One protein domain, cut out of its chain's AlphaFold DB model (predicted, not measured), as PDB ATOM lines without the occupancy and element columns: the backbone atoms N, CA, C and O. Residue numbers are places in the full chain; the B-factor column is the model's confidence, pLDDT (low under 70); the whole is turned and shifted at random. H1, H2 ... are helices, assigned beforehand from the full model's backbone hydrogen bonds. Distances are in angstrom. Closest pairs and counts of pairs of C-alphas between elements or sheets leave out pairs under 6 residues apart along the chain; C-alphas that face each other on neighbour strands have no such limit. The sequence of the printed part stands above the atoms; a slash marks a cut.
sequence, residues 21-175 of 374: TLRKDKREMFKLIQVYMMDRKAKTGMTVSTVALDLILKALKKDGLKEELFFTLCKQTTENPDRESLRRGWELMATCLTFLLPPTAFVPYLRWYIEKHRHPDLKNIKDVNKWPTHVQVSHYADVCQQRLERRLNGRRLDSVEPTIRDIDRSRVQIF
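What this domain is: This is residues 21 to 175 of the 374 residues of the protein "Hypothetical protein" of Cyprideis torosa (UniProt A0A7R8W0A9). Three helical hairpins, H1 with H2, H3 with H4 and H5 with H6, make a bundle of six helices with H4 in its middle; H7 crosses H2 and H4 on one side. The bundle is up and down, each helix running against the one before it in the chain, but not neatly aligned. The printed part has 155 residues, with seven named helices, H1 to H7 in chain order, and no named strand: all helix. It is compact, with a radius of gyration of the C-alphas of 14.9 A and spans of 46 by 37 by 28 A.

How they stand to each other: The longest helix, H6, residues 133 to 153, touches the hub, H4, residues 83 to 99, at a shallow tilt of 10 degrees, the same way; their closest C-alphas, Ala 94 and Cys 144, are 4.7 A apart. With residues 141 to 148 alone H6 touches H5, residues 107 to 116, its hairpin partner, opposite ways at 30 degrees, a shallow tilt; the closest C-alphas, Ile 114 and Ala 141, are 5.4 A apart. With residues 86 to 93 alone H4 touches H3, residues 63 to 77, in a hairpin at a shallow tilt of 27 degrees, closest at C-alphas 77 and 86, 5.3 A. With residues 92 to 99 alone H4 touches residues 52 to 56 of H2, residues 48 to 61, at a steep tilt of 44 degrees, closest at C-alphas 56 and 96, 6.4 A. H1, residues 21 to 36, forms a hairpin with H2, touching it with residues 29 to 36 alone at a shallow tilt of 23 degrees, closest at C-alphas 36 and 48, 5.7 A. H7, residues 164 to 175, touches residues 91 to 98 of H4 at a steep tilt of 62 degrees, closest at C-alphas 95 and 170, 5.8 A. H1 and H6 are apart. Every O i to N i+4 pair is within hydrogen-bond range in H1, H2 and H5, against 9 of 11 in H3, 12 of 13 in H4, 14 of 17 in H6 and 6 of 8 in H7.

Where its parts are: H6 is 30.8 A long from first to last C-alpha, H4 25.2 A, H1 22.7 A, H3 22.2 A and H2 20.4 A; H7 and H5 are shorter. H1 begins at C-alpha 21 (279.886, 266.749, 164.023), H6 at C-alpha 133 (296.027, 290.283, 188.473), and H7 ends at C-alpha 175 (280.336, 289.744, 193.210).

The domain as a whole: The two C-alphas farthest apart, Thr 21 and Asn 124, are 48.6 A apart. The printed part has no cut. The links H1 to H2 and H5 to H6 are long. Mean pLDDT of the printed part is 84.5; residues 120 to 136 and 154 to 160 are under 70.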
ATOM      1  N   THR A  21     280.891 265.806 163.517       84.38
ATOM      2  CA  THR A  21     279.886 266.749 164.023       84.38
ATOM      3  C   THR A  21     280.349 267.354 165.342       84.38
ATOM      4  O   THR A  21     280.499 268.574 165.423       84.38
ATOM      5  N   LEU A  22     280.747 266.519 166.306       83.69
ATOM      6  CA  LEU A  22     281.305 266.972 167.575       83.69
ATOM      7  C   LEU A  22     282.566 267.821 167.367       83.69
ATOM      8  O   LEU A  22     282.723 268.862 167.996       83.69
ATOM      9  N   ARG A  23     283.435 267.470 166.410       84.75
ATOM     10  CA  ARG A  23     284.610 268.290 166.059       84.75
ATOM     11  C   ARG A  23     284.233 269.692 165.561       84.75
ATOM     12  O   ARG A  23     284.954 270.654 165.829       84.75
ATOM     13  N   LYS A  24     283.136 269.828 164.806       87.56
ATOM     14  CA  LYS A  24     282.619 271.135 164.364       87.56
ATOM     15  C   LYS A  24     282.081 271.932 165.551       87.56
ATOM     16  O   LYS A  24     282.397 273.116 165.646       87.56
ATOM     17  N   ASP A  25     281.354 271.284 166.451       89.88
ATOM     18  CA  ASP A  25     280.778 271.938 167.627       89.88
ATOM     19  C   ASP A  25     281.850 272.412 168.604       89.88
ATOM     20  O   ASP A  25     281.794 273.552 169.055       89.88
ATOM     21  N   LYS A  26     282.885 271.601 168.846       89.56
ATOM     22  CA  LYS A  26     284.042 271.996 169.658       89.56
ATOM     23  C   LYS A  26     284.757 273.218 169.082       89.56
ATOM     24  O   LYS A  26     285.106 274.135 169.817       89.56
ATOM     25  N   ARG A  27     284.924 273.278 167.751       88.44
ATOM     26  CA  ARG A  27     285.478 274.471 167.087       88.44
ATOM     27  C   ARG A  27     284.606 275.692 167.310       88.44
ATOM     28  O   ARG A  27     285.151 276.758 167.538       88.44
ATOM     29  N   GLU A  28     283.288 275.569 167.205       91.88
ATOM     30  CA  GLU A  28     282.400 276.715 167.408       91.88
ATOM     31  C   GLU A  28     282.374 277.166 168.873       91.88
ATOM     32  O   GLU A  28     282.495 278.360 169.135       91.88
ATOM     33  N   MET A  29     282.326 276.222 169.816       94.38
ATOM     34  CA  MET A  29     282.472 276.472 171.252       94.38
ATOM     35  C   MET A  29     283.759 277.239 171.560       94.38
ATOM     36  O   MET A  29     283.714 278.252 172.250       94.38
ATOM     37  N   PHE A  30     284.883 276.821 170.977       93.44
ATOM     38  CA  PHE A  30     286.154 277.521 171.120       93.44
ATOM     39  C   PHE A  30     286.063 278.995 170.679       93.44
ATOM     40  O   PHE A  30     286.491 279.890 171.406       93.44
ATOM     41  N   LYS A  31     285.430 279.283 169.531       93.56
ATOM     42  CA  LYS A  31     285.239 280.674 169.075       93.56
ATOM     43  C   LYS A  31     284.340 281.471 170.011       93.56
ATOM     44  O   LYS A  31     284.597 282.652 170.208       93.56
ATOM     45  N   LEU A  32     283.282 280.858 170.538       96.31
ATOM     46  CA  LEU A  32     282.366 281.511 171.472       96.31
ATOM     47  C   LEU A  32     283.071 281.853 172.791       96.31
ATOM     48  O   LEU A  32     282.874 282.952 173.298       96.31
ATOM     49  N   ILE A  33     283.951 280.977 173.290       96.56
ATOM     50  CA  ILE A  33     284.808 281.266 174.452       96.56
ATOM     51  C   ILE A  33     285.690 282.487 174.163       96.56
ATOM     52  O   ILE A  33     285.679 283.435 174.941       96.56
ATOM     53  N   GLN A  34     286.363 282.532 173.006       94.69
ATOM     54  CA  GLN A  34     287.168 283.698 172.615       94.69
ATOM     55  C   GLN A  34     286.333 284.981 172.473       94.69
ATOM     56  O   GLN A  34     286.796 286.058 172.832       94.69
ATOM     57  N   VAL A  35     285.097 284.895 171.964       96.31
ATOM     58  CA  VAL A  35     284.190 286.055 171.904       96.31
ATOM     59  C   VAL A  35     283.833 286.532 173.310       96.31
ATOM     60  O   VAL A  35     283.843 287.734 173.566       96.31
ATOM     61  N   TYR A  36     283.545 285.611 174.231       96.81
ATOM     62  CA  TYR A  36     283.234 285.954 175.617       96.81
ATOM     63  C   TYR A  36     284.418 286.631 176.315       96.81
ATOM     64  O   TYR A  36     284.225 287.642 176.993       96.81
ATOM     65  N   MET A  37     285.626 286.093 176.109       95.38
ATOM     66  CA  MET A  37     286.901 286.593 176.639       95.38
ATOM     67  C   MET A  37     287.406 287.859 175.932       95.38
ATOM     68  O   MET A  37     288.373 288.457 176.375       95.38
ATOM     69  N   MET A  38     286.714 288.322 174.885       93.88
ATOM     70  CA  MET A  38     287.104 289.449 174.022       93.88
ATOM     71  C   MET A  38     288.387 289.246 173.206       93.88
ATOM     72  O   MET A  38     288.816 290.165 172.512       93.88
ATOM     73  N   ASP A  39     288.919 288.027 173.157       91.38
ATOM     74  CA  ASP A  39     290.010 287.642 172.250       91.38
ATOM     75  C   ASP A  39     289.538 287.565 170.785       91.38
ATOM     76  O   ASP A  39     290.326 287.406 169.850       91.38
ATOM     77  N   ARG A  40     288.219 287.639 170.559       93.25
ATOM     78  CA  ARG A  40     287.595 287.612 169.238       93.25
ATOM     79  C   ARG A  40     286.429 288.587 169.149       93.25
ATOM     80  O   ARG A  40     285.572 288.648 170.025       93.25
ATOM     81  N   LYS A  41     286.327 289.284 168.014       92.12
ATOM     82  CA  LYS A  41     285.209 290.194 167.736       92.12
ATOM     83  C   LYS A  41     283.868 289.447 167.722       92.12
ATOM     84  O   LYS A  41     283.698 288.472 166.984       92.12
ATOM     85  N   ALA A  42     282.915 289.944 168.507       91.25
ATOM     86  CA  ALA A  42     281.540 289.461 168.533       91.25
ATOM     87  C   ALA A  42     280.809 289.766 167.212       91.25
ATOM     88  O   ALA A  42     281.071 290.780 166.558       91.25
ATOM     89  N   LYS A  43     279.868 288.898 166.821       91.25
ATOM     90  CA  LYS A  43     278.944 289.195 165.716       91.25
ATOM     91  C   LYS A  43     277.885 290.195 166.187       91.25
ATOM     92  O   LYS A  43     277.569 290.251 167.374       91.25
ATOM     93  N   THR A  44     277.312 290.957 165.260       89.81
ATOM     94  CA  THR A  44     276.228 291.904 165.554       89.81
ATOM     95  C   THR A  44     275.088 291.214 166.309       89.81
ATOM     96  O   THR A  44     274.656 290.132 165.917       89.81
ATOM     97  N   GLY A  45     274.625 291.829 167.399       87.44
ATOM     98  CA  GLY A  45     273.557 291.298 168.255       87.44
ATOM     99  C   GLY A  45     274.013 290.318 169.345       87.44
ATOM    100  O   GLY A  45     273.210 289.976 170.207       87.44
ATOM    101  N   MET A  46     275.282 289.892 169.362       92.25
ATOM    102  CA  MET A  46     275.812 289.069 170.452       92.25
ATOM    103  C   MET A  46     276.172 289.927 171.667       92.25
ATOM    104  O   MET A  46     276.993 290.838 171.586       92.25
ATOM    105  N   THR A  47     275.604 289.575 172.814       93.69
ATOM    106  CA  THR A  47     276.000 290.074 174.136       93.69
ATOM    107  C   THR A  47     276.767 288.998 174.903       93.69
ATOM    108  O   THR A  47     276.641 287.805 174.617       93.69
ATOM    109  N   VAL A  48     277.515 289.405 175.931       93.38
ATOM    110  CA  VAL A  48     278.237 288.489 176.836       93.38
ATOM    111  C   VAL A  48     277.308 287.389 177.372       93.38
ATOM    112  O   VAL A  48     277.647 286.207 177.329       93.38
ATOM    113  N   SER A  49     276.097 287.757 177.788       94.56
ATOM    114  CA  SER A  49     275.114 286.830 178.356       94.56
ATOM    115  C   SER A  49     274.519 285.882 177.316       94.56
ATOM    116  O   SER A  49     274.377 284.696 177.598       94.56
ATOM    117  N   THR A  50     274.257 286.347 176.086       96.31
ATOM    118  CA  THR A  50     273.816 285.448 174.996       96.31
ATOM    119  C   THR A  50     274.888 284.428 174.611       96.31
ATOM    120  O   THR A  50     274.562 283.281 174.318       96.31
ATOM    121  N   VAL A  51     276.167 284.818 174.654       97.19
ATOM    122  CA  VAL A  51     277.287 283.924 174.337       97.19
ATOM    123  C   VAL A  51     277.449 282.851 175.416       97.19
ATOM    124  O   VAL A  51     277.559 281.673 175.081       97.19
ATOM    125  N   ALA A  52     277.405 283.226 176.700       97.19
ATOM    126  CA  ALA A  52     277.409 282.253 177.797       97.19
ATOM    127  C   ALA A  52     276.201 281.306 177.738       97.19
ATOM    128  O   ALA A  52     276.369 280.100 177.915       97.19
ATOM    129  N   LEU A  53     275.006 281.831 177.444       96.56
ATOM    130  CA  LEU A  53     273.798 281.023 177.298       96.56
ATOM    131  C   LEU A  53     273.951 279.968 176.195       96.56
ATOM    132  O   LEU A  53     273.701 278.791 176.446       96.56
ATOM    133  N   ASP A  54     274.415 280.354 175.000       95.81
ATOM    134  CA  ASP A  54     274.621 279.408 173.894       95.81
ATOM    135  C   ASP A  54     275.674 278.342 174.248       95.81
ATOM    136  O   ASP A  54     275.458 277.152 174.015       95.81
ATOM    137  N   LEU A  55     276.783 278.730 174.887       96.38
ATOM    138  CA  LEU A  55     277.799 277.786 175.371       96.38
ATOM    139  C   LEU A  55     277.216 276.741 176.334       96.38
ATOM    140  O   LEU A  55     277.454 275.543 176.158       96.38
ATOM    141  N   ILE A  56     276.438 277.185 177.323       95.31
ATOM    142  CA  ILE A  56     275.835 276.318 178.340       95.31
ATOM    143  C   ILE A  56     274.788 275.393 177.716       95.31
ATOM    144  O   ILE A  56     274.843 274.184 177.937       95.31
ATOM    145  N   LEU A  57     273.885 275.915 176.881       94.19
ATOM    146  CA  LEU A  57     272.860 275.106 176.213       94.19
ATOM    147  C   LEU A  57     273.475 274.054 175.279       94.19
ATOM    148  O   LEU A  57     272.999 272.919 175.231       94.19
ATOM    149  N   LYS A  58     274.558 274.386 174.562       93.62
ATOM    150  CA  LYS A  58     275.300 273.399 173.759       93.62
ATOM    151  C   LYS A  58     275.903 272.301 174.635       93.62
ATOM    152  O   LYS A  58     275.795 271.128 174.284       93.62
ATOM    153  N   ALA A  59     276.522 272.669 175.757       92.81
ATOM    154  CA  ALA A  59     277.145 271.720 176.674       92.81
ATOM    155  C   ALA A  59     276.121 270.816 177.386       92.81
ATOM    156  O   ALA A  59     276.401 269.639 177.591       92.81
ATOM    157  N   LEU A  60     274.922 271.318 177.701       90.25
ATOM    158  CA  LEU A  60     273.823 270.503 178.237       90.25
ATOM    159  C   LEU A  60     273.351 269.439 177.236       90.25
ATOM    160  O   LEU A  60     273.048 268.319 177.632       90.25
ATOM    161  N   LYS A  61     273.333 269.766 175.938       89.00
ATOM    162  CA  LYS A  61     272.829 268.880 174.873       89.00
ATOM    163  C   LYS A  61     273.801 267.780 174.452       89.00
ATOM    164  O   LYS A  61     273.371 266.804 173.842       89.00
ATOM    165  N   LYS A  62     275.105 267.944 174.695       87.38
ATOM    166  CA  LYS A  62     276.144 267.003 174.245       87.38
ATOM    167  C   LYS A  62     277.210 266.823 175.318       87.38
ATOM    168  O   LYS A  62     278.049 267.701 175.503       87.38
ATOM    169  N   ASP A  63     277.251 265.654 175.951       76.62
ATOM    170  CA  ASP A  63     278.170 265.394 177.071       76.62
ATOM    171  C   ASP A  63     279.653 265.595 176.716       76.62
ATOM    172  O   ASP A  63     280.409 266.151 177.511       76.62
ATOM    173  N   GLY A  64     280.057 265.267 175.482       83.50
ATOM    174  CA  GLY A  64     281.426 265.489 174.996       83.50
ATOM    175  C   GLY A  64     281.847 266.962 174.864       83.50
ATOM    176  O   GLY A  64     283.014 267.237 174.581       83.50
ATOM    177  N   LEU A  65     280.920 267.913 175.037       90.69
ATOM    178  CA  LEU A  65     281.206 269.348 175.044       90.69
ATOM    179  C   LEU A  65     281.449 269.908 176.452       90.69
ATOM    180  O   LEU A  65     282.120 270.929 176.563       90.69
ATOM    181  N   LYS A  66     280.963 269.260 177.520       92.00
ATOM    182  CA  LYS A  66     281.198 269.721 178.904       92.00
ATOM    183  C   LYS A  66     282.682 269.659 179.256       92.00
ATOM    184  O   LYS A  66     283.241 270.631 179.754       92.00
ATOM    185  N   GLU A  67     283.323 268.530 178.950       90.12
ATOM    186  CA  GLU A  67     284.763 268.353 179.161       90.12
ATOM    187  C   GLU A  67     285.574 269.361 178.343       90.12
ATOM    188  O   GLU A  67     286.431 270.049 178.886       90.12
ATOM    189  N   GLU A  68     285.252 269.504 177.051       92.88
ATOM    190  CA  GLU A  68     285.932 270.446 176.156       92.88
ATOM    191  C   GLU A  68     285.828 271.888 176.663       92.88
ATOM    192  O   GLU A  68     286.822 272.612 176.647       92.88
ATOM    193  N   LEU A  69     284.641 272.298 177.119       95.12
ATOM    194  CA  LEU A  69     284.385 273.633 177.649       95.12
ATOM    195  C   LEU A  69     285.285 273.925 178.848       95.12
ATOM    196  O   LEU A  69     286.038 274.898 178.822       95.12
ATOM    197  N   PHE A  70     285.246 273.076 179.879       95.12
ATOM    198  CA  PHE A  70     286.050 273.301 181.078       95.12
ATOM    199  C   PHE A  70     287.549 273.168 180.807       95.12
ATOM    200  O   PHE A  70     288.325 273.974 181.318       95.12
ATOM    201  N   PHE A  71     287.967 272.218 179.965       92.50
ATOM    202  CA  PHE A  71     289.371 272.059 179.588       92.50
ATOM    203  C   PHE A  71     289.895 273.284 178.826       92.50
ATOM    204  O   PHE A  71     290.959 273.811 179.154       92.50
ATOM    205  N   THR A  72     289.116 273.795 177.866       92.88
ATOM    206  CA  THR A  72     289.450 275.018 177.124       92.88
ATOM    207  C   THR A  72     289.545 276.216 178.060       92.88
ATOM    208  O   THR A  72     290.505 276.975 177.960       92.88
ATOM    209  N   LEU A  73     288.602 276.378 178.992       95.62
ATOM    210  CA  LEU A  73     288.631 277.476 179.960       95.62
ATOM    211  C   LEU A  73     289.857 277.402 180.873       95.62
ATOM    212  O   LEU A  73     290.536 278.413 181.030       95.62
ATOM    213  N   CYS A  74     290.197 276.225 181.414       92.94
ATOM    214  CA  CYS A  74     291.417 276.047 182.215       92.94
ATOM    215  C   CYS A  74     292.658 276.444 181.411       92.94
ATOM    216  O   CYS A  74     293.556 277.119 181.905       92.94
ATOM    217  N   LYS A  75     292.723 276.056 180.137       89.62
ATOM    218  CA  LYS A  75     293.888 276.359 179.314       89.62
ATOM    219  C   LYS A  75     293.961 277.836 178.911       89.62
ATOM    220  O   LYS A  75     295.039 278.404 179.006       89.62
ATOM    221  N   GLN A  76     292.839 278.467 178.558       89.31
ATOM    222  CA  GLN A  76     292.775 279.898 178.220       89.31
ATOM    223  C   GLN A  76     292.992 280.830 179.419       89.31
ATOM    224  O   GLN A  76     293.294 282.005 179.240       89.31
ATOM    225  N   THR A  77     292.822 280.331 180.642       91.06
ATOM    226  CA  THR A  77     293.088 281.090 181.874       91.06
ATOM    227  C   THR A  77     294.468 280.801 182.469       91.06
ATOM    228  O   THR A  77     294.918 281.521 183.359       91.06
ATOM    229  N   THR A  78     295.184 279.794 181.962       87.88
ATOM    230  CA  THR A  78     296.555 279.490 182.390       87.88
ATOM    231  C   THR A  78     297.530 280.449 181.724       87.88
ATOM    232  O   THR A  78     297.599 280.484 180.501       87.88
ATOM    233  N   GLU A  79     298.293 281.194 182.528       81.69
ATOM    234  CA  GLU A  79     299.346 282.110 182.046       81.69
ATOM    235  C   GLU A  79     298.848 283.142 181.014       81.69
ATOM    236  O   GLU A  79     299.617 283.634 180.195       81.69
ATOM    237  N   ASN A  80     297.557 283.498 181.054       83.50
ATOM    238  CA  ASN A  80     296.988 284.488 180.146       83.50
ATOM    239  C   ASN A  80     297.509 285.896 180.504       83.50
ATOM    240  O   ASN A  80     297.256 286.366 181.621       83.50
ATOM    241  N   PRO A  81     298.236 286.574 179.593       82.12
ATOM    242  CA  PRO A  81     298.830 287.877 179.871       82.12
ATOM    243  C   PRO A  81     297.804 289.019 179.828       82.12
ATOM    244  O   PRO A  81     298.043 290.075 180.422       82.12
ATOM    245  N   ASP A  82     296.674 288.833 179.140       87.75
ATOM    246  CA  ASP A  82     295.624 289.840 179.043       87.75
ATOM    247  C   ASP A  82     294.705 289.762 180.266       87.75
ATOM    248  O   ASP A  82     294.024 288.768 180.531       87.75
ATOM    249  N   ARG A  83     294.693 290.851 181.040       85.69
ATOM    250  CA  ARG A  83     293.967 290.926 182.311       85.69
ATOM    251  C   ARG A  83     292.461 290.773 182.136       85.69
ATOM    252  O   ARG A  83     291.820 290.134 182.967       85.69
ATOM    253  N   GLU A  84     291.892 291.382 181.102       89.31
ATOM    254  CA  GLU A  84     290.444 291.399 180.902       89.31
ATOM    255  C   GLU A  84     289.962 290.073 180.305       89.31
ATOM    256  O   GLU A  84     288.935 289.543 180.736       89.31
ATOM    257  N   SER A  85     290.743 289.494 179.393       92.31
ATOM    258  CA  SER A  85     290.571 288.136 178.881       92.31
ATOM    259  C   SER A  85     290.586 287.125 180.023       92.31
ATOM    260  O   SER A  85     289.600 286.413 180.230       92.31
ATOM    261  N   LEU A  86     291.633 287.138 180.855       91.06
ATOM    262  CA  LEU A  86     291.756 286.265 182.020       91.06
ATOM    263  C   LEU A  86     290.556 286.403 182.967       91.06
ATOM    264  O   LEU A  86     289.940 285.399 183.337       91.06
ATOM    265  N   ARG A  87     290.182 287.641 183.316       90.88
ATOM    266  CA  ARG A  87     289.023 287.936 184.172       90.88
ATOM    267  C   ARG A  87     287.737 287.336 183.597       90.88
ATOM    268  O   ARG A  87     286.970 286.704 184.320       90.88
ATOM    269  N   ARG A  88     287.508 287.498 182.292       93.56
ATOM    270  CA  ARG A  88     286.331 286.961 181.591       93.56
ATOM    271  C   ARG A  88     286.349 285.443 181.474       93.56
ATOM    272  O   ARG A  88     285.289 284.833 181.566       93.56
ATOM    273  N   GLY A  89     287.516 284.827 181.312       95.56
ATOM    274  CA  GLY A  89     287.654 283.371 181.308       95.56
ATOM    275  C   GLY A  89     287.226 282.757 182.643       95.56
ATOM    276  O   GLY A  89     286.459 281.793 182.669       95.56
ATOM    277  N   TRP A  90     287.640 283.368 183.754       94.94
ATOM    278  CA  TRP A  90     287.223 282.962 185.098       94.94
ATOM    279  C   TRP A  90     285.753 283.282 185.400       94.94
ATOM    280  O   TRP A  90     285.058 282.436 185.964       94.94
ATOM    281  N   GLU A  91     285.249 284.448 184.975       94.81
ATOM    282  CA  GLU A  91     283.817 284.783 185.043       94.81
ATOM    283  C   GLU A  91     282.977 283.717 184.327       94.81
ATOM    284  O   GLU A  91     282.033 283.182 184.910       94.81
ATOM    285  N   LEU A  92     283.367 283.339 183.103       97.31
ATOM    286  CA  LEU A  92     282.689 282.309 182.320       97.31
ATOM    287  C   LEU A  92     282.746 280.943 183.005       97.31
ATOM    288  O   LEU A  92     281.722 280.269 183.077       97.31
ATOM    289  N   MET A  93     283.902 280.544 183.545       97.31
ATOM    290  CA  MET A  93     284.041 279.282 184.280       97.31
ATOM    291  C   MET A  93     283.101 279.227 185.488       97.31
ATOM    292  O   MET A  93     282.369 278.246 185.650       97.31
ATOM    293  N   ALA A  94     283.052 280.297 186.286       94.44
ATOM    294  CA  ALA A  94     282.144 280.405 187.421       94.44
ATOM    295  C   ALA A  94     280.679 280.336 186.972       94.44
ATOM    296  O   ALA A  94     279.877 279.629 187.589       94.44
ATOM    297  N   THR A  95     280.305 281.037 185.896       94.56
ATOM    298  CA  THR A  95     278.947 280.986 185.332       94.56
ATOM    299  C   THR A  95     278.596 279.585 184.832       94.56
ATOM    300  O   THR A  95     277.528 279.079 185.166       94.56
ATOM    301  N   CYS A  96     279.490 278.910 184.106       95.06
ATOM    302  CA  CYS A  96     279.283 277.538 183.641       95.06
ATOM    303  C   CYS A  96     279.053 276.565 184.805       95.06
ATOM    304  O   CYS A  96     278.130 275.757 184.734       95.06
ATOM    305  N   LEU A  97     279.813 276.685 185.900       93.62
ATOM    306  CA  LEU A  97     279.650 275.857 187.104       93.62
ATOM    307  C   LEU A  97     278.325 276.088 187.848       93.62
ATOM    308  O   LEU A  97     277.948 275.263 188.674       93.62
ATOM    309  N   THR A  98     277.574 277.159 187.564       89.19
ATOM    310  CA  THR A  98     276.196 277.289 188.074       89.19
ATOM    311  C   THR A  98     275.255 276.277 187.419       89.19
ATOM    312  O   THR A  98     274.360 275.758 188.086       89.19
ATOM    313  N   PHE A  99     275.449 275.984 186.131       89.50
ATOM    314  CA  PHE A  99     274.469 275.270 185.302       89.50
ATOM    315  C   PHE A  99     274.927 273.883 184.849       89.50
ATOM    316  O   PHE A  99     274.084 273.036 184.566       89.50
ATOM    317  N   LEU A 100     276.236 273.639 184.796       90.88
ATOM    318  CA  LEU A 100     276.830 272.419 184.262       90.88
ATOM    319  C   LEU A 100     277.531 271.627 185.365       90.88
ATOM    320  O   LEU A 100     278.376 272.166 186.078       90.88
ATOM    321  N   LEU A 101     277.241 270.328 185.445       89.25
ATOM    322  CA  LEU A 101     278.076 269.376 186.170       89.25
ATOM    323  C   LEU A 101     279.248 268.924 185.272       89.25
ATOM    324  O   LEU A 101     278.997 268.379 184.190       89.25
ATOM    325  N   PRO A 102     280.519 269.132 185.667       90.44
ATOM    326  CA  PRO A 102     281.654 268.585 184.928       90.44
ATOM    327  C   PRO A 102     281.613 267.046 184.906       90.44
ATOM    328  O   PRO A 102     281.137 266.439 185.868       90.44
ATOM    329  N   PRO A 103     282.139 266.387 183.859       90.31
ATOM    330  CA  PRO A 103     282.221 264.927 183.826       90.31
ATOM    331  C   PRO A 103     282.995 264.380 185.030       90.31
ATOM    332  O   PRO A 103     284.054 264.907 185.362       90.31
ATOM    333  N   THR A 104     282.518 263.295 185.650       89.25
ATOM    334  CA  THR A 104     283.098 262.735 186.889       89.25
ATOM    335  C   THR A 104     284.604 262.474 186.787       89.25
ATOM    336  O   THR A 104     285.341 262.763 187.724       89.25
ATOM    337  N   ALA A 105     285.078 261.990 185.634       89.38
ATOM    338  CA  ALA A 105     286.500 261.745 185.389       89.38
ATOM    339  C   ALA A 105     287.350 263.034 185.362       89.38
ATOM    340  O   ALA A 105     288.541 262.994 185.656       89.38
ATOM    341  N   PHE A 106     286.742 264.177 185.036       90.88
ATOM    342  CA  PHE A 106     287.406 265.477 184.935       90.88
ATOM    343  C   PHE A 106     287.416 266.259 186.259       90.88
ATOM    344  O   PHE A 106     288.262 267.131 186.466       90.88
ATOM    345  N   VAL A 107     286.500 265.940 187.180       93.25
ATOM    346  CA  VAL A 107     286.333 266.642 188.464       93.25
ATOM    347  C   VAL A 107     287.633 266.751 189.278       93.25
ATOM    348  O   VAL A 107     287.921 267.860 189.729       93.25
ATOM    349  N   PRO A 108     288.453 265.691 189.456       93.12
ATOM    350  CA  PRO A 108     289.685 265.799 190.241       93.12
ATOM    351  C   PRO A 108     290.665 266.833 189.674       93.12
ATOM    352  O   PRO A 108     291.235 267.619 190.429       93.12
ATOM    353  N   TYR A 109     290.816 266.871 188.345       93.44
ATOM    354  CA  TYR A 109     291.673 267.846 187.673       93.44
ATOM    355  C   TYR A 109     291.127 269.267 187.830       93.44
ATOM    356  O   TYR A 109     291.877 270.166 188.201       93.44
ATOM    357  N   LEU A 110     289.828 269.474 187.586       94.56
ATOM    358  CA  LEU A 110     289.216 270.799 187.697       94.56
ATOM    359  C   LEU A 110     289.305 271.345 189.127       94.56
ATOM    360  O   LEU A 110     289.645 272.509 189.311       94.56
ATOM    361  N   ARG A 111     289.056 270.500 190.133       93.62
ATOM    362  CA  ARG A 111     289.185 270.868 191.548       93.62
ATOM    363  C   ARG A 111     290.620 271.275 191.884       93.62
ATOM    364  O   ARG A 111     290.820 272.335 192.463       93.62
ATOM    365  N   TRP A 112     291.615 270.484 191.475       92.00
ATOM    366  CA  TRP A 112     293.028 270.845 191.645       92.00
ATOM    367  C   TRP A 112     293.372 272.167 190.946       92.00
ATOM    368  O   TRP A 112     294.048 273.018 191.523       92.00
ATOM    369  N   TYR A 113     292.885 272.355 189.717       90.38
ATOM    370  CA  TYR A 113     293.135 273.557 188.931       90.38
ATOM    371  C   TYR A 113     292.563 274.804 189.612       90.38
ATOM    372  O   TYR A 113     293.259 275.811 189.725       90.38
ATOM    373  N   ILE A 114     291.318 274.729 190.090       93.50
ATOM    374  CA  ILE A 114     290.670 275.809 190.835       93.50
ATOM    375  C   ILE A 114     291.441 276.085 192.128       93.50
ATOM    376  O   ILE A 114     291.806 277.231 192.370       93.50
ATOM    377  N   GLU A 115     291.751 275.052 192.916       88.31
ATOM    378  CA  GLU A 115     292.453 275.188 194.199       88.31
ATOM    379  C   GLU A 115     293.812 275.875 194.050       88.31
ATOM    380  O   GLU A 115     294.132 276.778 194.818       88.31
ATOM    381  N   LYS A 116     294.576 275.536 193.004       85.50
ATOM    382  CA  LYS A 116     295.865 276.174 192.693       85.50
ATOM    383  C   LYS A 116     295.763 277.700 192.526       85.50
ATOM    384  O   LYS A 116     296.755 278.394 192.728       85.50
ATOM    385  N   HIS A 117     294.598 278.213 192.133       86.75
ATOM    386  CA  HIS A 117     294.362 279.639 191.890       86.75
ATOM    387  C   HIS A 117     293.622 280.342 193.038       86.75
ATOM    388  O   HIS A 117     293.343 281.538 192.939       86.75
ATOM    389  N   ARG A 118     293.309 279.634 194.129       84.31
ATOM    390  CA  ARG A 118     292.748 280.227 195.350       84.31
ATOM    391  C   ARG A 118     293.873 280.778 196.221       84.31
ATOM    392  O   ARG A 118     294.995 280.281 196.190       84.31
ATOM    393  N   HIS A 119     293.574 281.805 197.013       71.62
ATOM    394  CA  HIS A 119     294.530 282.374 197.960       71.62
ATOM    395  C   HIS A 119     293.914 282.378 199.373       71.62
ATOM    396  O   HIS A 119     292.765 282.784 199.538       71.62
ATOM    397  N   PRO A 120     294.623 281.911 200.414       59.97
ATOM    398  CA  PRO A 120     294.042 281.737 201.749       59.97
ATOM    399  C   PRO A 120     293.615 283.056 202.433       59.97
ATOM    400  O   PRO A 120     292.656 283.058 203.207       59.97
ATOM    401  N   ASP A 121     294.259 284.183 202.103       56.41
ATOM    402  CA  ASP A 121     294.108 285.460 202.831       56.41
ATOM    403  C   ASP A 121     293.122 286.503 202.247       56.41
ATOM    404  O   ASP A 121     293.103 287.647 202.709       56.41
ATOM    405  N   LEU A 122     292.254 286.170 201.275       54.59
ATOM    406  CA  LEU A 122     291.320 287.167 200.691       54.59
ATOM    407  C   LEU A 122     290.324 287.759 201.692       54.59
ATOM    408  O   LEU A 122     289.786 288.839 201.456       54.59
ATOM    409  N   LYS A 123     290.040 287.054 202.793       51.84
ATOM    410  CA  LYS A 123     288.949 287.402 203.720       51.84
ATOM    411  C   LYS A 123     289.110 288.781 204.383       51.84
ATOM    412  O   LYS A 123     288.143 289.276 204.950       51.84
ATOM    413  N   ASN A 124     290.287 289.413 204.290       49.34
ATOM    414  CA  ASN A 124     290.620 290.660 204.987       49.34
ATOM    415  C   ASN A 124     290.820 291.896 204.083       49.34
ATOM    416  O   ASN A 124     291.142 292.965 204.608       49.34
ATOM    417  N   ILE A 125     290.646 291.817 202.755       48.44
ATOM    418  CA  ILE A 125     291.011 292.927 201.851       48.44
ATOM    419  C   ILE A 125     289.767 293.512 201.158       48.44
ATOM    420  O   ILE A 125     289.124 292.864 200.341       48.44
ATOM    421  N   LYS A 126     289.434 294.769 201.484       49.41
ATOM    422  CA  LYS A 126     288.145 295.421 201.159       49.41
ATOM    423  C   LYS A 126     288.042 296.068 199.765       49.41
ATOM    424  O   LYS A 126     286.957 296.501 199.397       49.41
ATOM    425  N   ASP A 127     289.132 296.174 199.002       52.38
ATOM    426  CA  ASP A 127     289.190 297.021 197.795       52.38
ATOM    427  C   ASP A 127     289.698 296.240 196.563       52.38
ATOM    428  O   ASP A 127     290.892 296.221 196.257       52.38
ATOM    429  N   VAL A 128     288.771 295.563 195.872       48.41
ATOM    430  CA  VAL A 128     289.010 294.621 194.748       48.41
ATOM    431  C   VAL A 128     289.771 295.261 193.571       48.41
ATOM    432  O   VAL A 128     290.499 294.589 192.836       48.41
ATOM    433  N   ASN A 129     289.662 296.582 193.407       47.25
ATOM    434  CA  ASN A 129     290.271 297.321 192.296       47.25
ATOM    435  C   ASN A 129     291.785 297.549 192.453       47.25
ATOM    436  O   ASN A 129     292.443 297.922 191.485       47.25
ATOM    437  N   LYS A 130     292.356 297.318 193.644       46.12
ATOM    438  CA  LYS A 130     293.800 297.489 193.918       46.12
ATOM    439  C   LYS A 130     294.598 296.186 193.868       46.12
ATOM    440  O   LYS A 130     295.780 296.165 194.199       46.12
ATOM    441  N   TRP A 131     293.953 295.086 193.503       51.16
ATOM    442  CA  TRP A 131     294.541 293.758 193.583       51.16
ATOM    443  C   TRP A 131     295.455 293.477 192.380       51.16
ATOM    444  O   TRP A 131     295.086 293.790 191.245       51.16
ATOM    445  N   PRO A 132     296.629 292.853 192.581       53.94
ATOM    446  CA  PRO A 132     297.401 292.285 191.481       53.94
ATOM    447  C   PRO A 132     296.550 291.288 190.680       53.94
ATOM    448  O   PRO A 132     295.678 290.622 191.234       53.94
ATOM    449  N   THR A 133     296.825 291.129 189.385       54.28
ATOM    450  CA  THR A 133     296.027 290.283 188.473       54.28
ATOM    451  C   THR A 133     295.845 288.844 188.978       54.28
ATOM    452  O   THR A 133     294.766 288.279 188.836       54.28
ATOM    453  N   HIS A 134     296.857 288.272 189.642       53.72
ATOM    454  CA  HIS A 134     296.777 286.935 190.245       53.72
ATOM    455  C   HIS A 134     295.875 286.876 191.492       53.72
ATOM    456  O   HIS A 134     295.284 285.840 191.773       53.72
ATOM    457  N   VAL A 135     295.709 287.989 192.214       53.50
ATOM    458  CA  VAL A 135     294.817 288.085 193.376       53.50
ATOM    459  C   VAL A 135     293.370 288.308 192.909       53.50
ATOM    460  O   VAL A 135     292.450 287.770 193.508       53.50
ATOM    461  N   GLN A 136     293.110 288.983 191.783       61.62
ATOM    462  CA  GLN A 136     291.736 289.118 191.252       61.62
ATOM    463  C   GLN A 136     291.116 287.784 190.805       61.62
ATOM    464  O   GLN A 136     289.912 287.578 190.961       61.62
ATOM    465  N   VAL A 137     291.933 286.858 190.298       77.12
ATOM    466  CA  VAL A 137     291.496 285.503 189.919       77.12
ATOM    467  C   VAL A 137     290.997 284.708 191.123       77.12
ATOM    468  O   VAL A 137     290.046 283.940 191.006       77.12
ATOM    469  N   SER A 138     291.606 284.909 192.287       81.06
ATOM    470  CA  SER A 138     291.336 284.074 193.455       81.06
ATOM    471  C   SER A 138     289.903 284.189 193.988       81.06
ATOM    472  O   SER A 138     289.336 283.182 194.401       81.06
ATOM    473  N   HIS A 139     289.261 285.358 193.854       84.31
ATOM    474  CA  HIS A 139     287.831 285.517 194.151       84.31
ATOM    475  C   HIS A 139     286.965 284.664 193.218       84.31
ATOM    476  O   HIS A 139     286.081 283.933 193.662       84.31
ATOM    477  N   TYR A 140     287.241 284.709 191.912       90.44
ATOM    478  CA  TYR A 140     286.546 283.847 190.959       90.44
ATOM    479  C   TYR A 140     286.812 282.368 191.238       90.44
ATOM    480  O   TYR A 140     285.882 281.572 191.154       90.44
ATOM    481  N   ALA A 141     288.043 281.999 191.595       90.88
ATOM    482  CA  ALA A 141     288.401 280.630 191.943       90.88
ATOM    483  C   ALA A 141     287.652 280.146 193.199       90.88
ATOM    484  O   ALA A 141     287.130 279.035 193.197       90.88
ATOM    485  N   ASP A 142     287.499 280.984 194.230       87.44
ATOM    486  CA  ASP A 142     286.663 280.683 195.398       87.44
ATOM    487  C   ASP A 142     285.198 280.450 195.003       87.44
ATOM    488  O   ASP A 142     284.581 279.475 195.440       87.44
ATOM    489  N   VAL A 143     284.641 281.299 194.133       88.88
ATOM    490  CA  VAL A 143     283.271 281.133 193.623       88.88
ATOM    491  C   VAL A 143     283.144 279.861 192.775       88.88
ATOM    492  O   VAL A 143     282.169 279.125 192.931       88.88
ATOM    493  N   CYS A 144     284.118 279.564 191.912       93.50
ATOM    494  CA  CYS A 144     284.183 278.320 191.145       93.50
ATOM    495  C   CYS A 144     284.207 277.107 192.075       93.50
ATOM    496  O   CYS A 144     283.429 276.182 191.870       93.50
ATOM    497  N   GLN A 145     285.039 277.127 193.118       92.19
ATOM    498  CA  GLN A 145     285.143 276.037 194.083       92.19
ATOM    499  C   GLN A 145     283.813 275.820 194.804       92.19
ATOM    500  O   GLN A 145     283.306 274.703 194.843       92.19
ATOM    501  N   GLN A 146     283.196 276.894 195.306       87.19
ATOM    502  CA  GLN A 146     281.882 276.815 195.944       87.19
ATOM    503  C   GLN A 146     280.829 276.244 194.992       87.19
ATOM    504  O   GLN A 146     280.097 275.335 195.370       87.19
ATOM    505  N   ARG A 147     280.752 276.738 193.751       89.75
ATOM    506  CA  ARG A 147     279.783 276.255 192.754       89.75
ATOM    507  C   ARG A 147     280.047 274.803 192.355       89.75
ATOM    508  O   ARG A 147     279.092 274.044 192.240       89.75
ATOM    509  N   LEU A 148     281.306 274.398 192.205       91.50
ATOM    510  CA  LEU A 148     281.685 273.023 191.887       91.50
ATOM    511  C   LEU A 148     281.258 272.058 192.995       91.50
ATOM    512  O   LEU A 148     280.533 271.107 192.711       91.50
ATOM    513  N   GLU A 149     281.638 272.320 194.249       87.31
ATOM    514  CA  GLU A 149     281.228 271.470 195.376       87.31
ATOM    515  C   GLU A 149     279.705 271.433 195.514       87.31
ATOM    516  O   GLU A 149     279.127 270.375 195.759       87.31
ATOM    517  N   ARG A 150     279.041 272.566 195.252       80.00
ATOM    518  CA  ARG A 150     277.582 272.637 195.219       80.00
ATOM    519  C   ARG A 150     276.955 271.763 194.126       80.00
ATOM    520  O   ARG A 150     275.899 271.179 194.311       80.00
ATOM    521  N   ARG A 151     277.575 271.643 192.957       81.06
ATOM    522  CA  ARG A 151     277.058 270.766 191.892       81.06
ATOM    523  C   ARG A 151     277.338 269.292 192.160       81.06
ATOM    524  O   ARG A 151     276.552 268.455 191.735       81.06
ATOM    525  N   LEU A 152     278.445 268.983 192.834       83.75
ATOM    526  CA  LEU A 152     278.830 267.609 193.161       83.75
ATOM    527  C   LEU A 152     277.990 267.028 194.300       83.75
ATOM    528  O   LEU A 152     277.616 265.860 194.236       83.75
ATOM    529  N   ASN A 153     277.693 267.847 195.311       74.25
ATOM    530  CA  ASN A 153     276.919 267.441 196.485       74.25
ATOM    531  C   ASN A 153     275.416 267.728 196.328       74.25
ATOM    532  O   ASN A 153     274.595 267.134 197.020       74.25
ATOM    533  N   GLY A 154     275.054 268.651 195.436       63.81
ATOM    534  CA  GLY A 154     273.680 269.068 195.194       63.81
ATOM    535  C   GLY A 154     272.941 268.143 194.233       63.81
ATOM    536  O   GLY A 154     273.517 267.311 193.530       63.81
ATOM    537  N   ARG A 155     271.618 268.301 194.176       56.00
ATOM    538  CA  ARG A 155     270.763 267.537 193.256       56.00
ATOM    539  C   ARG A 155     271.106 267.886 191.799       56.00
ATOM    540  O   ARG A 155     271.386 269.042 191.481       56.00
ATOM    541  N   ARG A 156     271.057 266.893 190.898       53.75
ATOM    542  CA  ARG A 156     271.305 267.059 189.452       53.75
ATOM    543  C   ARG A 156     270.307 268.051 188.836       53.75
ATOM    544  O   ARG A 156     269.225 267.666 188.412       53.75
ATOM    545  N   LEU A 157     270.694 269.321 188.754       53.53
ATOM    546  CA  LEU A 157     269.962 270.398 188.069       53.53
ATOM    547  C   LEU A 157     270.218 270.435 186.552       53.53
ATOM    548  O   LEU A 157     269.834 271.393 185.890       53.53
ATOM    549  N   ASP A 158     270.855 269.408 185.980       52.19
ATOM    550  CA  ASP A 158     271.191 269.357 184.548       52.19
ATOM    551  C   ASP A 158     269.946 269.329 183.625       52.19
ATOM    552  O   ASP A 158     270.086 269.369 182.407       52.19
ATOM    553  N   SER A 159     268.732 269.255 184.184       51.69
ATOM    554  CA  SER A 159     267.480 269.093 183.433       51.69
ATOM    555  C   SER A 159     266.718 270.390 183.134       51.69
ATOM    556  O   SER A 159     265.737 270.332 182.398       51.69
ATOM    557  N   VAL A 160     267.133 271.548 183.665       68.88
ATOM    558  CA  VAL A 160     266.468 272.834 183.383       68.88
ATOM    559  C   VAL A 160     267.366 273.696 182.500       68.88
ATOM    560  O   VAL A 160     268.447 274.111 182.916       68.88
ATOM    561  N   GLU A 161     266.921 273.964 181.270       85.38
ATOM    562  CA  GLU A 161     267.604 274.904 180.376       85.38
ATOM    563  C   GLU A 161     267.533 276.326 180.972       85.38
ATOM    564  O   GLU A 161     266.432 276.817 181.238       85.38
ATOM    565  N   PRO A 162     268.673 277.005 181.207       90.44
ATOM    566  CA  PRO A 162     268.664 278.347 181.774       90.44
ATOM    567  C   PRO A 162     268.152 279.382 180.772       90.44
ATOM    568  O   PRO A 162     268.319 279.243 179.559       90.44
ATOM    569  N   THR A 163     267.590 280.472 181.289       90.62
ATOM    570  CA  THR A 163     267.240 281.664 180.512       90.62
ATOM    571  C   THR A 163     268.376 282.688 180.523       90.62
ATOM    572  O   THR A 163     269.314 282.607 181.318       90.62
ATOM    573  N   ILE A 164     268.286 283.721 179.677       91.75
ATOM    574  CA  ILE A 164     269.265 284.821 179.694       91.75
ATOM    575  C   ILE A 164     269.306 285.550 181.047       91.75
ATOM    576  O   ILE A 164     270.384 285.918 181.509       91.75
ATOM    577  N   ARG A 165     268.154 285.674 181.723       84.25
ATOM    578  CA  ARG A 165     268.057 286.284 183.057       84.25
ATOM    579  C   ARG A 165     268.808 285.460 184.101       84.25
ATOM    580  O   ARG A 165     269.456 286.032 184.972       84.25
ATOM    581  N   ASP A 166     268.780 284.132 183.985       86.38
ATOM    582  CA  ASP A 166     269.542 283.249 184.872       86.38
ATOM    583  C   ASP A 166     271.051 283.426 184.684       86.38
ATOM    584  O   ASP A 166     271.794 283.454 185.668       86.38
ATOM    585  N   ILE A 167     271.506 283.599 183.435       92.44
ATOM    586  CA  ILE A 167     272.914 283.891 183.130       92.44
ATOM    587  C   ILE A 167     273.338 285.222 183.749       92.44
ATOM    588  O   ILE A 167     274.364 285.276 184.432       92.44
ATOM    589  N   ASP A 168     272.554 286.282 183.549       89.06
ATOM    590  CA  ASP A 168     272.835 287.596 184.131       89.06
ATOM    591  C   ASP A 168     272.888 287.530 185.660       89.06
ATOM    592  O   ASP A 168     273.857 287.996 186.267       89.06
ATOM    593  N   ARG A 169     271.919 286.850 186.284       84.50
ATOM    594  CA  ARG A 169     271.895 286.625 187.733       84.50
ATOM    595  C   ARG A 169     273.137 285.875 188.213       84.50
ATOM    596  O   ARG A 169     273.780 286.316 189.162       84.50
ATOM    597  N   SER A 170     273.521 284.783 187.547       88.94
ATOM    598  CA  SER A 170     274.719 284.006 187.902       88.94
ATOM    599  C   SER A 170     275.995 284.851 187.839       88.94
ATOM    600  O   SER A 170     276.859 284.715 188.709       88.94
ATOM    601  N   ARG A 171     276.122 285.739 186.846       90.69
ATOM    602  CA  ARG A 171     277.274 286.643 186.706       90.69
ATOM    603  C   ARG A 171     277.306 287.693 187.815       90.69
ATOM    604  O   ARG A 171     278.341 287.873 188.449       90.69
ATOM    605  N   VAL A 172     276.172 288.333 188.106       84.75
ATOM    606  CA  VAL A 172     276.056 289.311 189.203       84.75
ATOM    607  C   VAL A 172     276.387 288.666 190.552       84.75
ATOM    608  O   VAL A 172     277.135 289.240 191.344       84.75
ATOM    609  N   GLN A 173     275.923 287.433 190.778       84.38
ATOM    610  CA  GLN A 173     276.144 286.686 192.019       84.38
ATOM    611  C   GLN A 173     277.597 286.284 192.287       84.38
ATOM    612  O   GLN A 173     277.907 285.842 193.392       84.38
ATOM    613  N   ILE A 174     278.498 286.430 191.311       84.62
ATOM    614  CA  ILE A 174     279.936 286.284 191.565       84.62
ATOM    615  C   ILE A 174     280.387 287.362 192.554       84.62
ATOM    616  O   ILE A 174     281.140 287.065 193.471       84.62
ATOM    617  N   PHE A 175     279.908 288.597 192.401       81.81
ATOM    618  CA  PHE A 175     280.336 289.744 193.210       81.81
ATOM    619  C   PHE A 175     279.306 290.201 194.233       81.81
ATOM    620  O   PHE A 175     279.649 290.924 195.165       81.81
TER     621      PHE A 175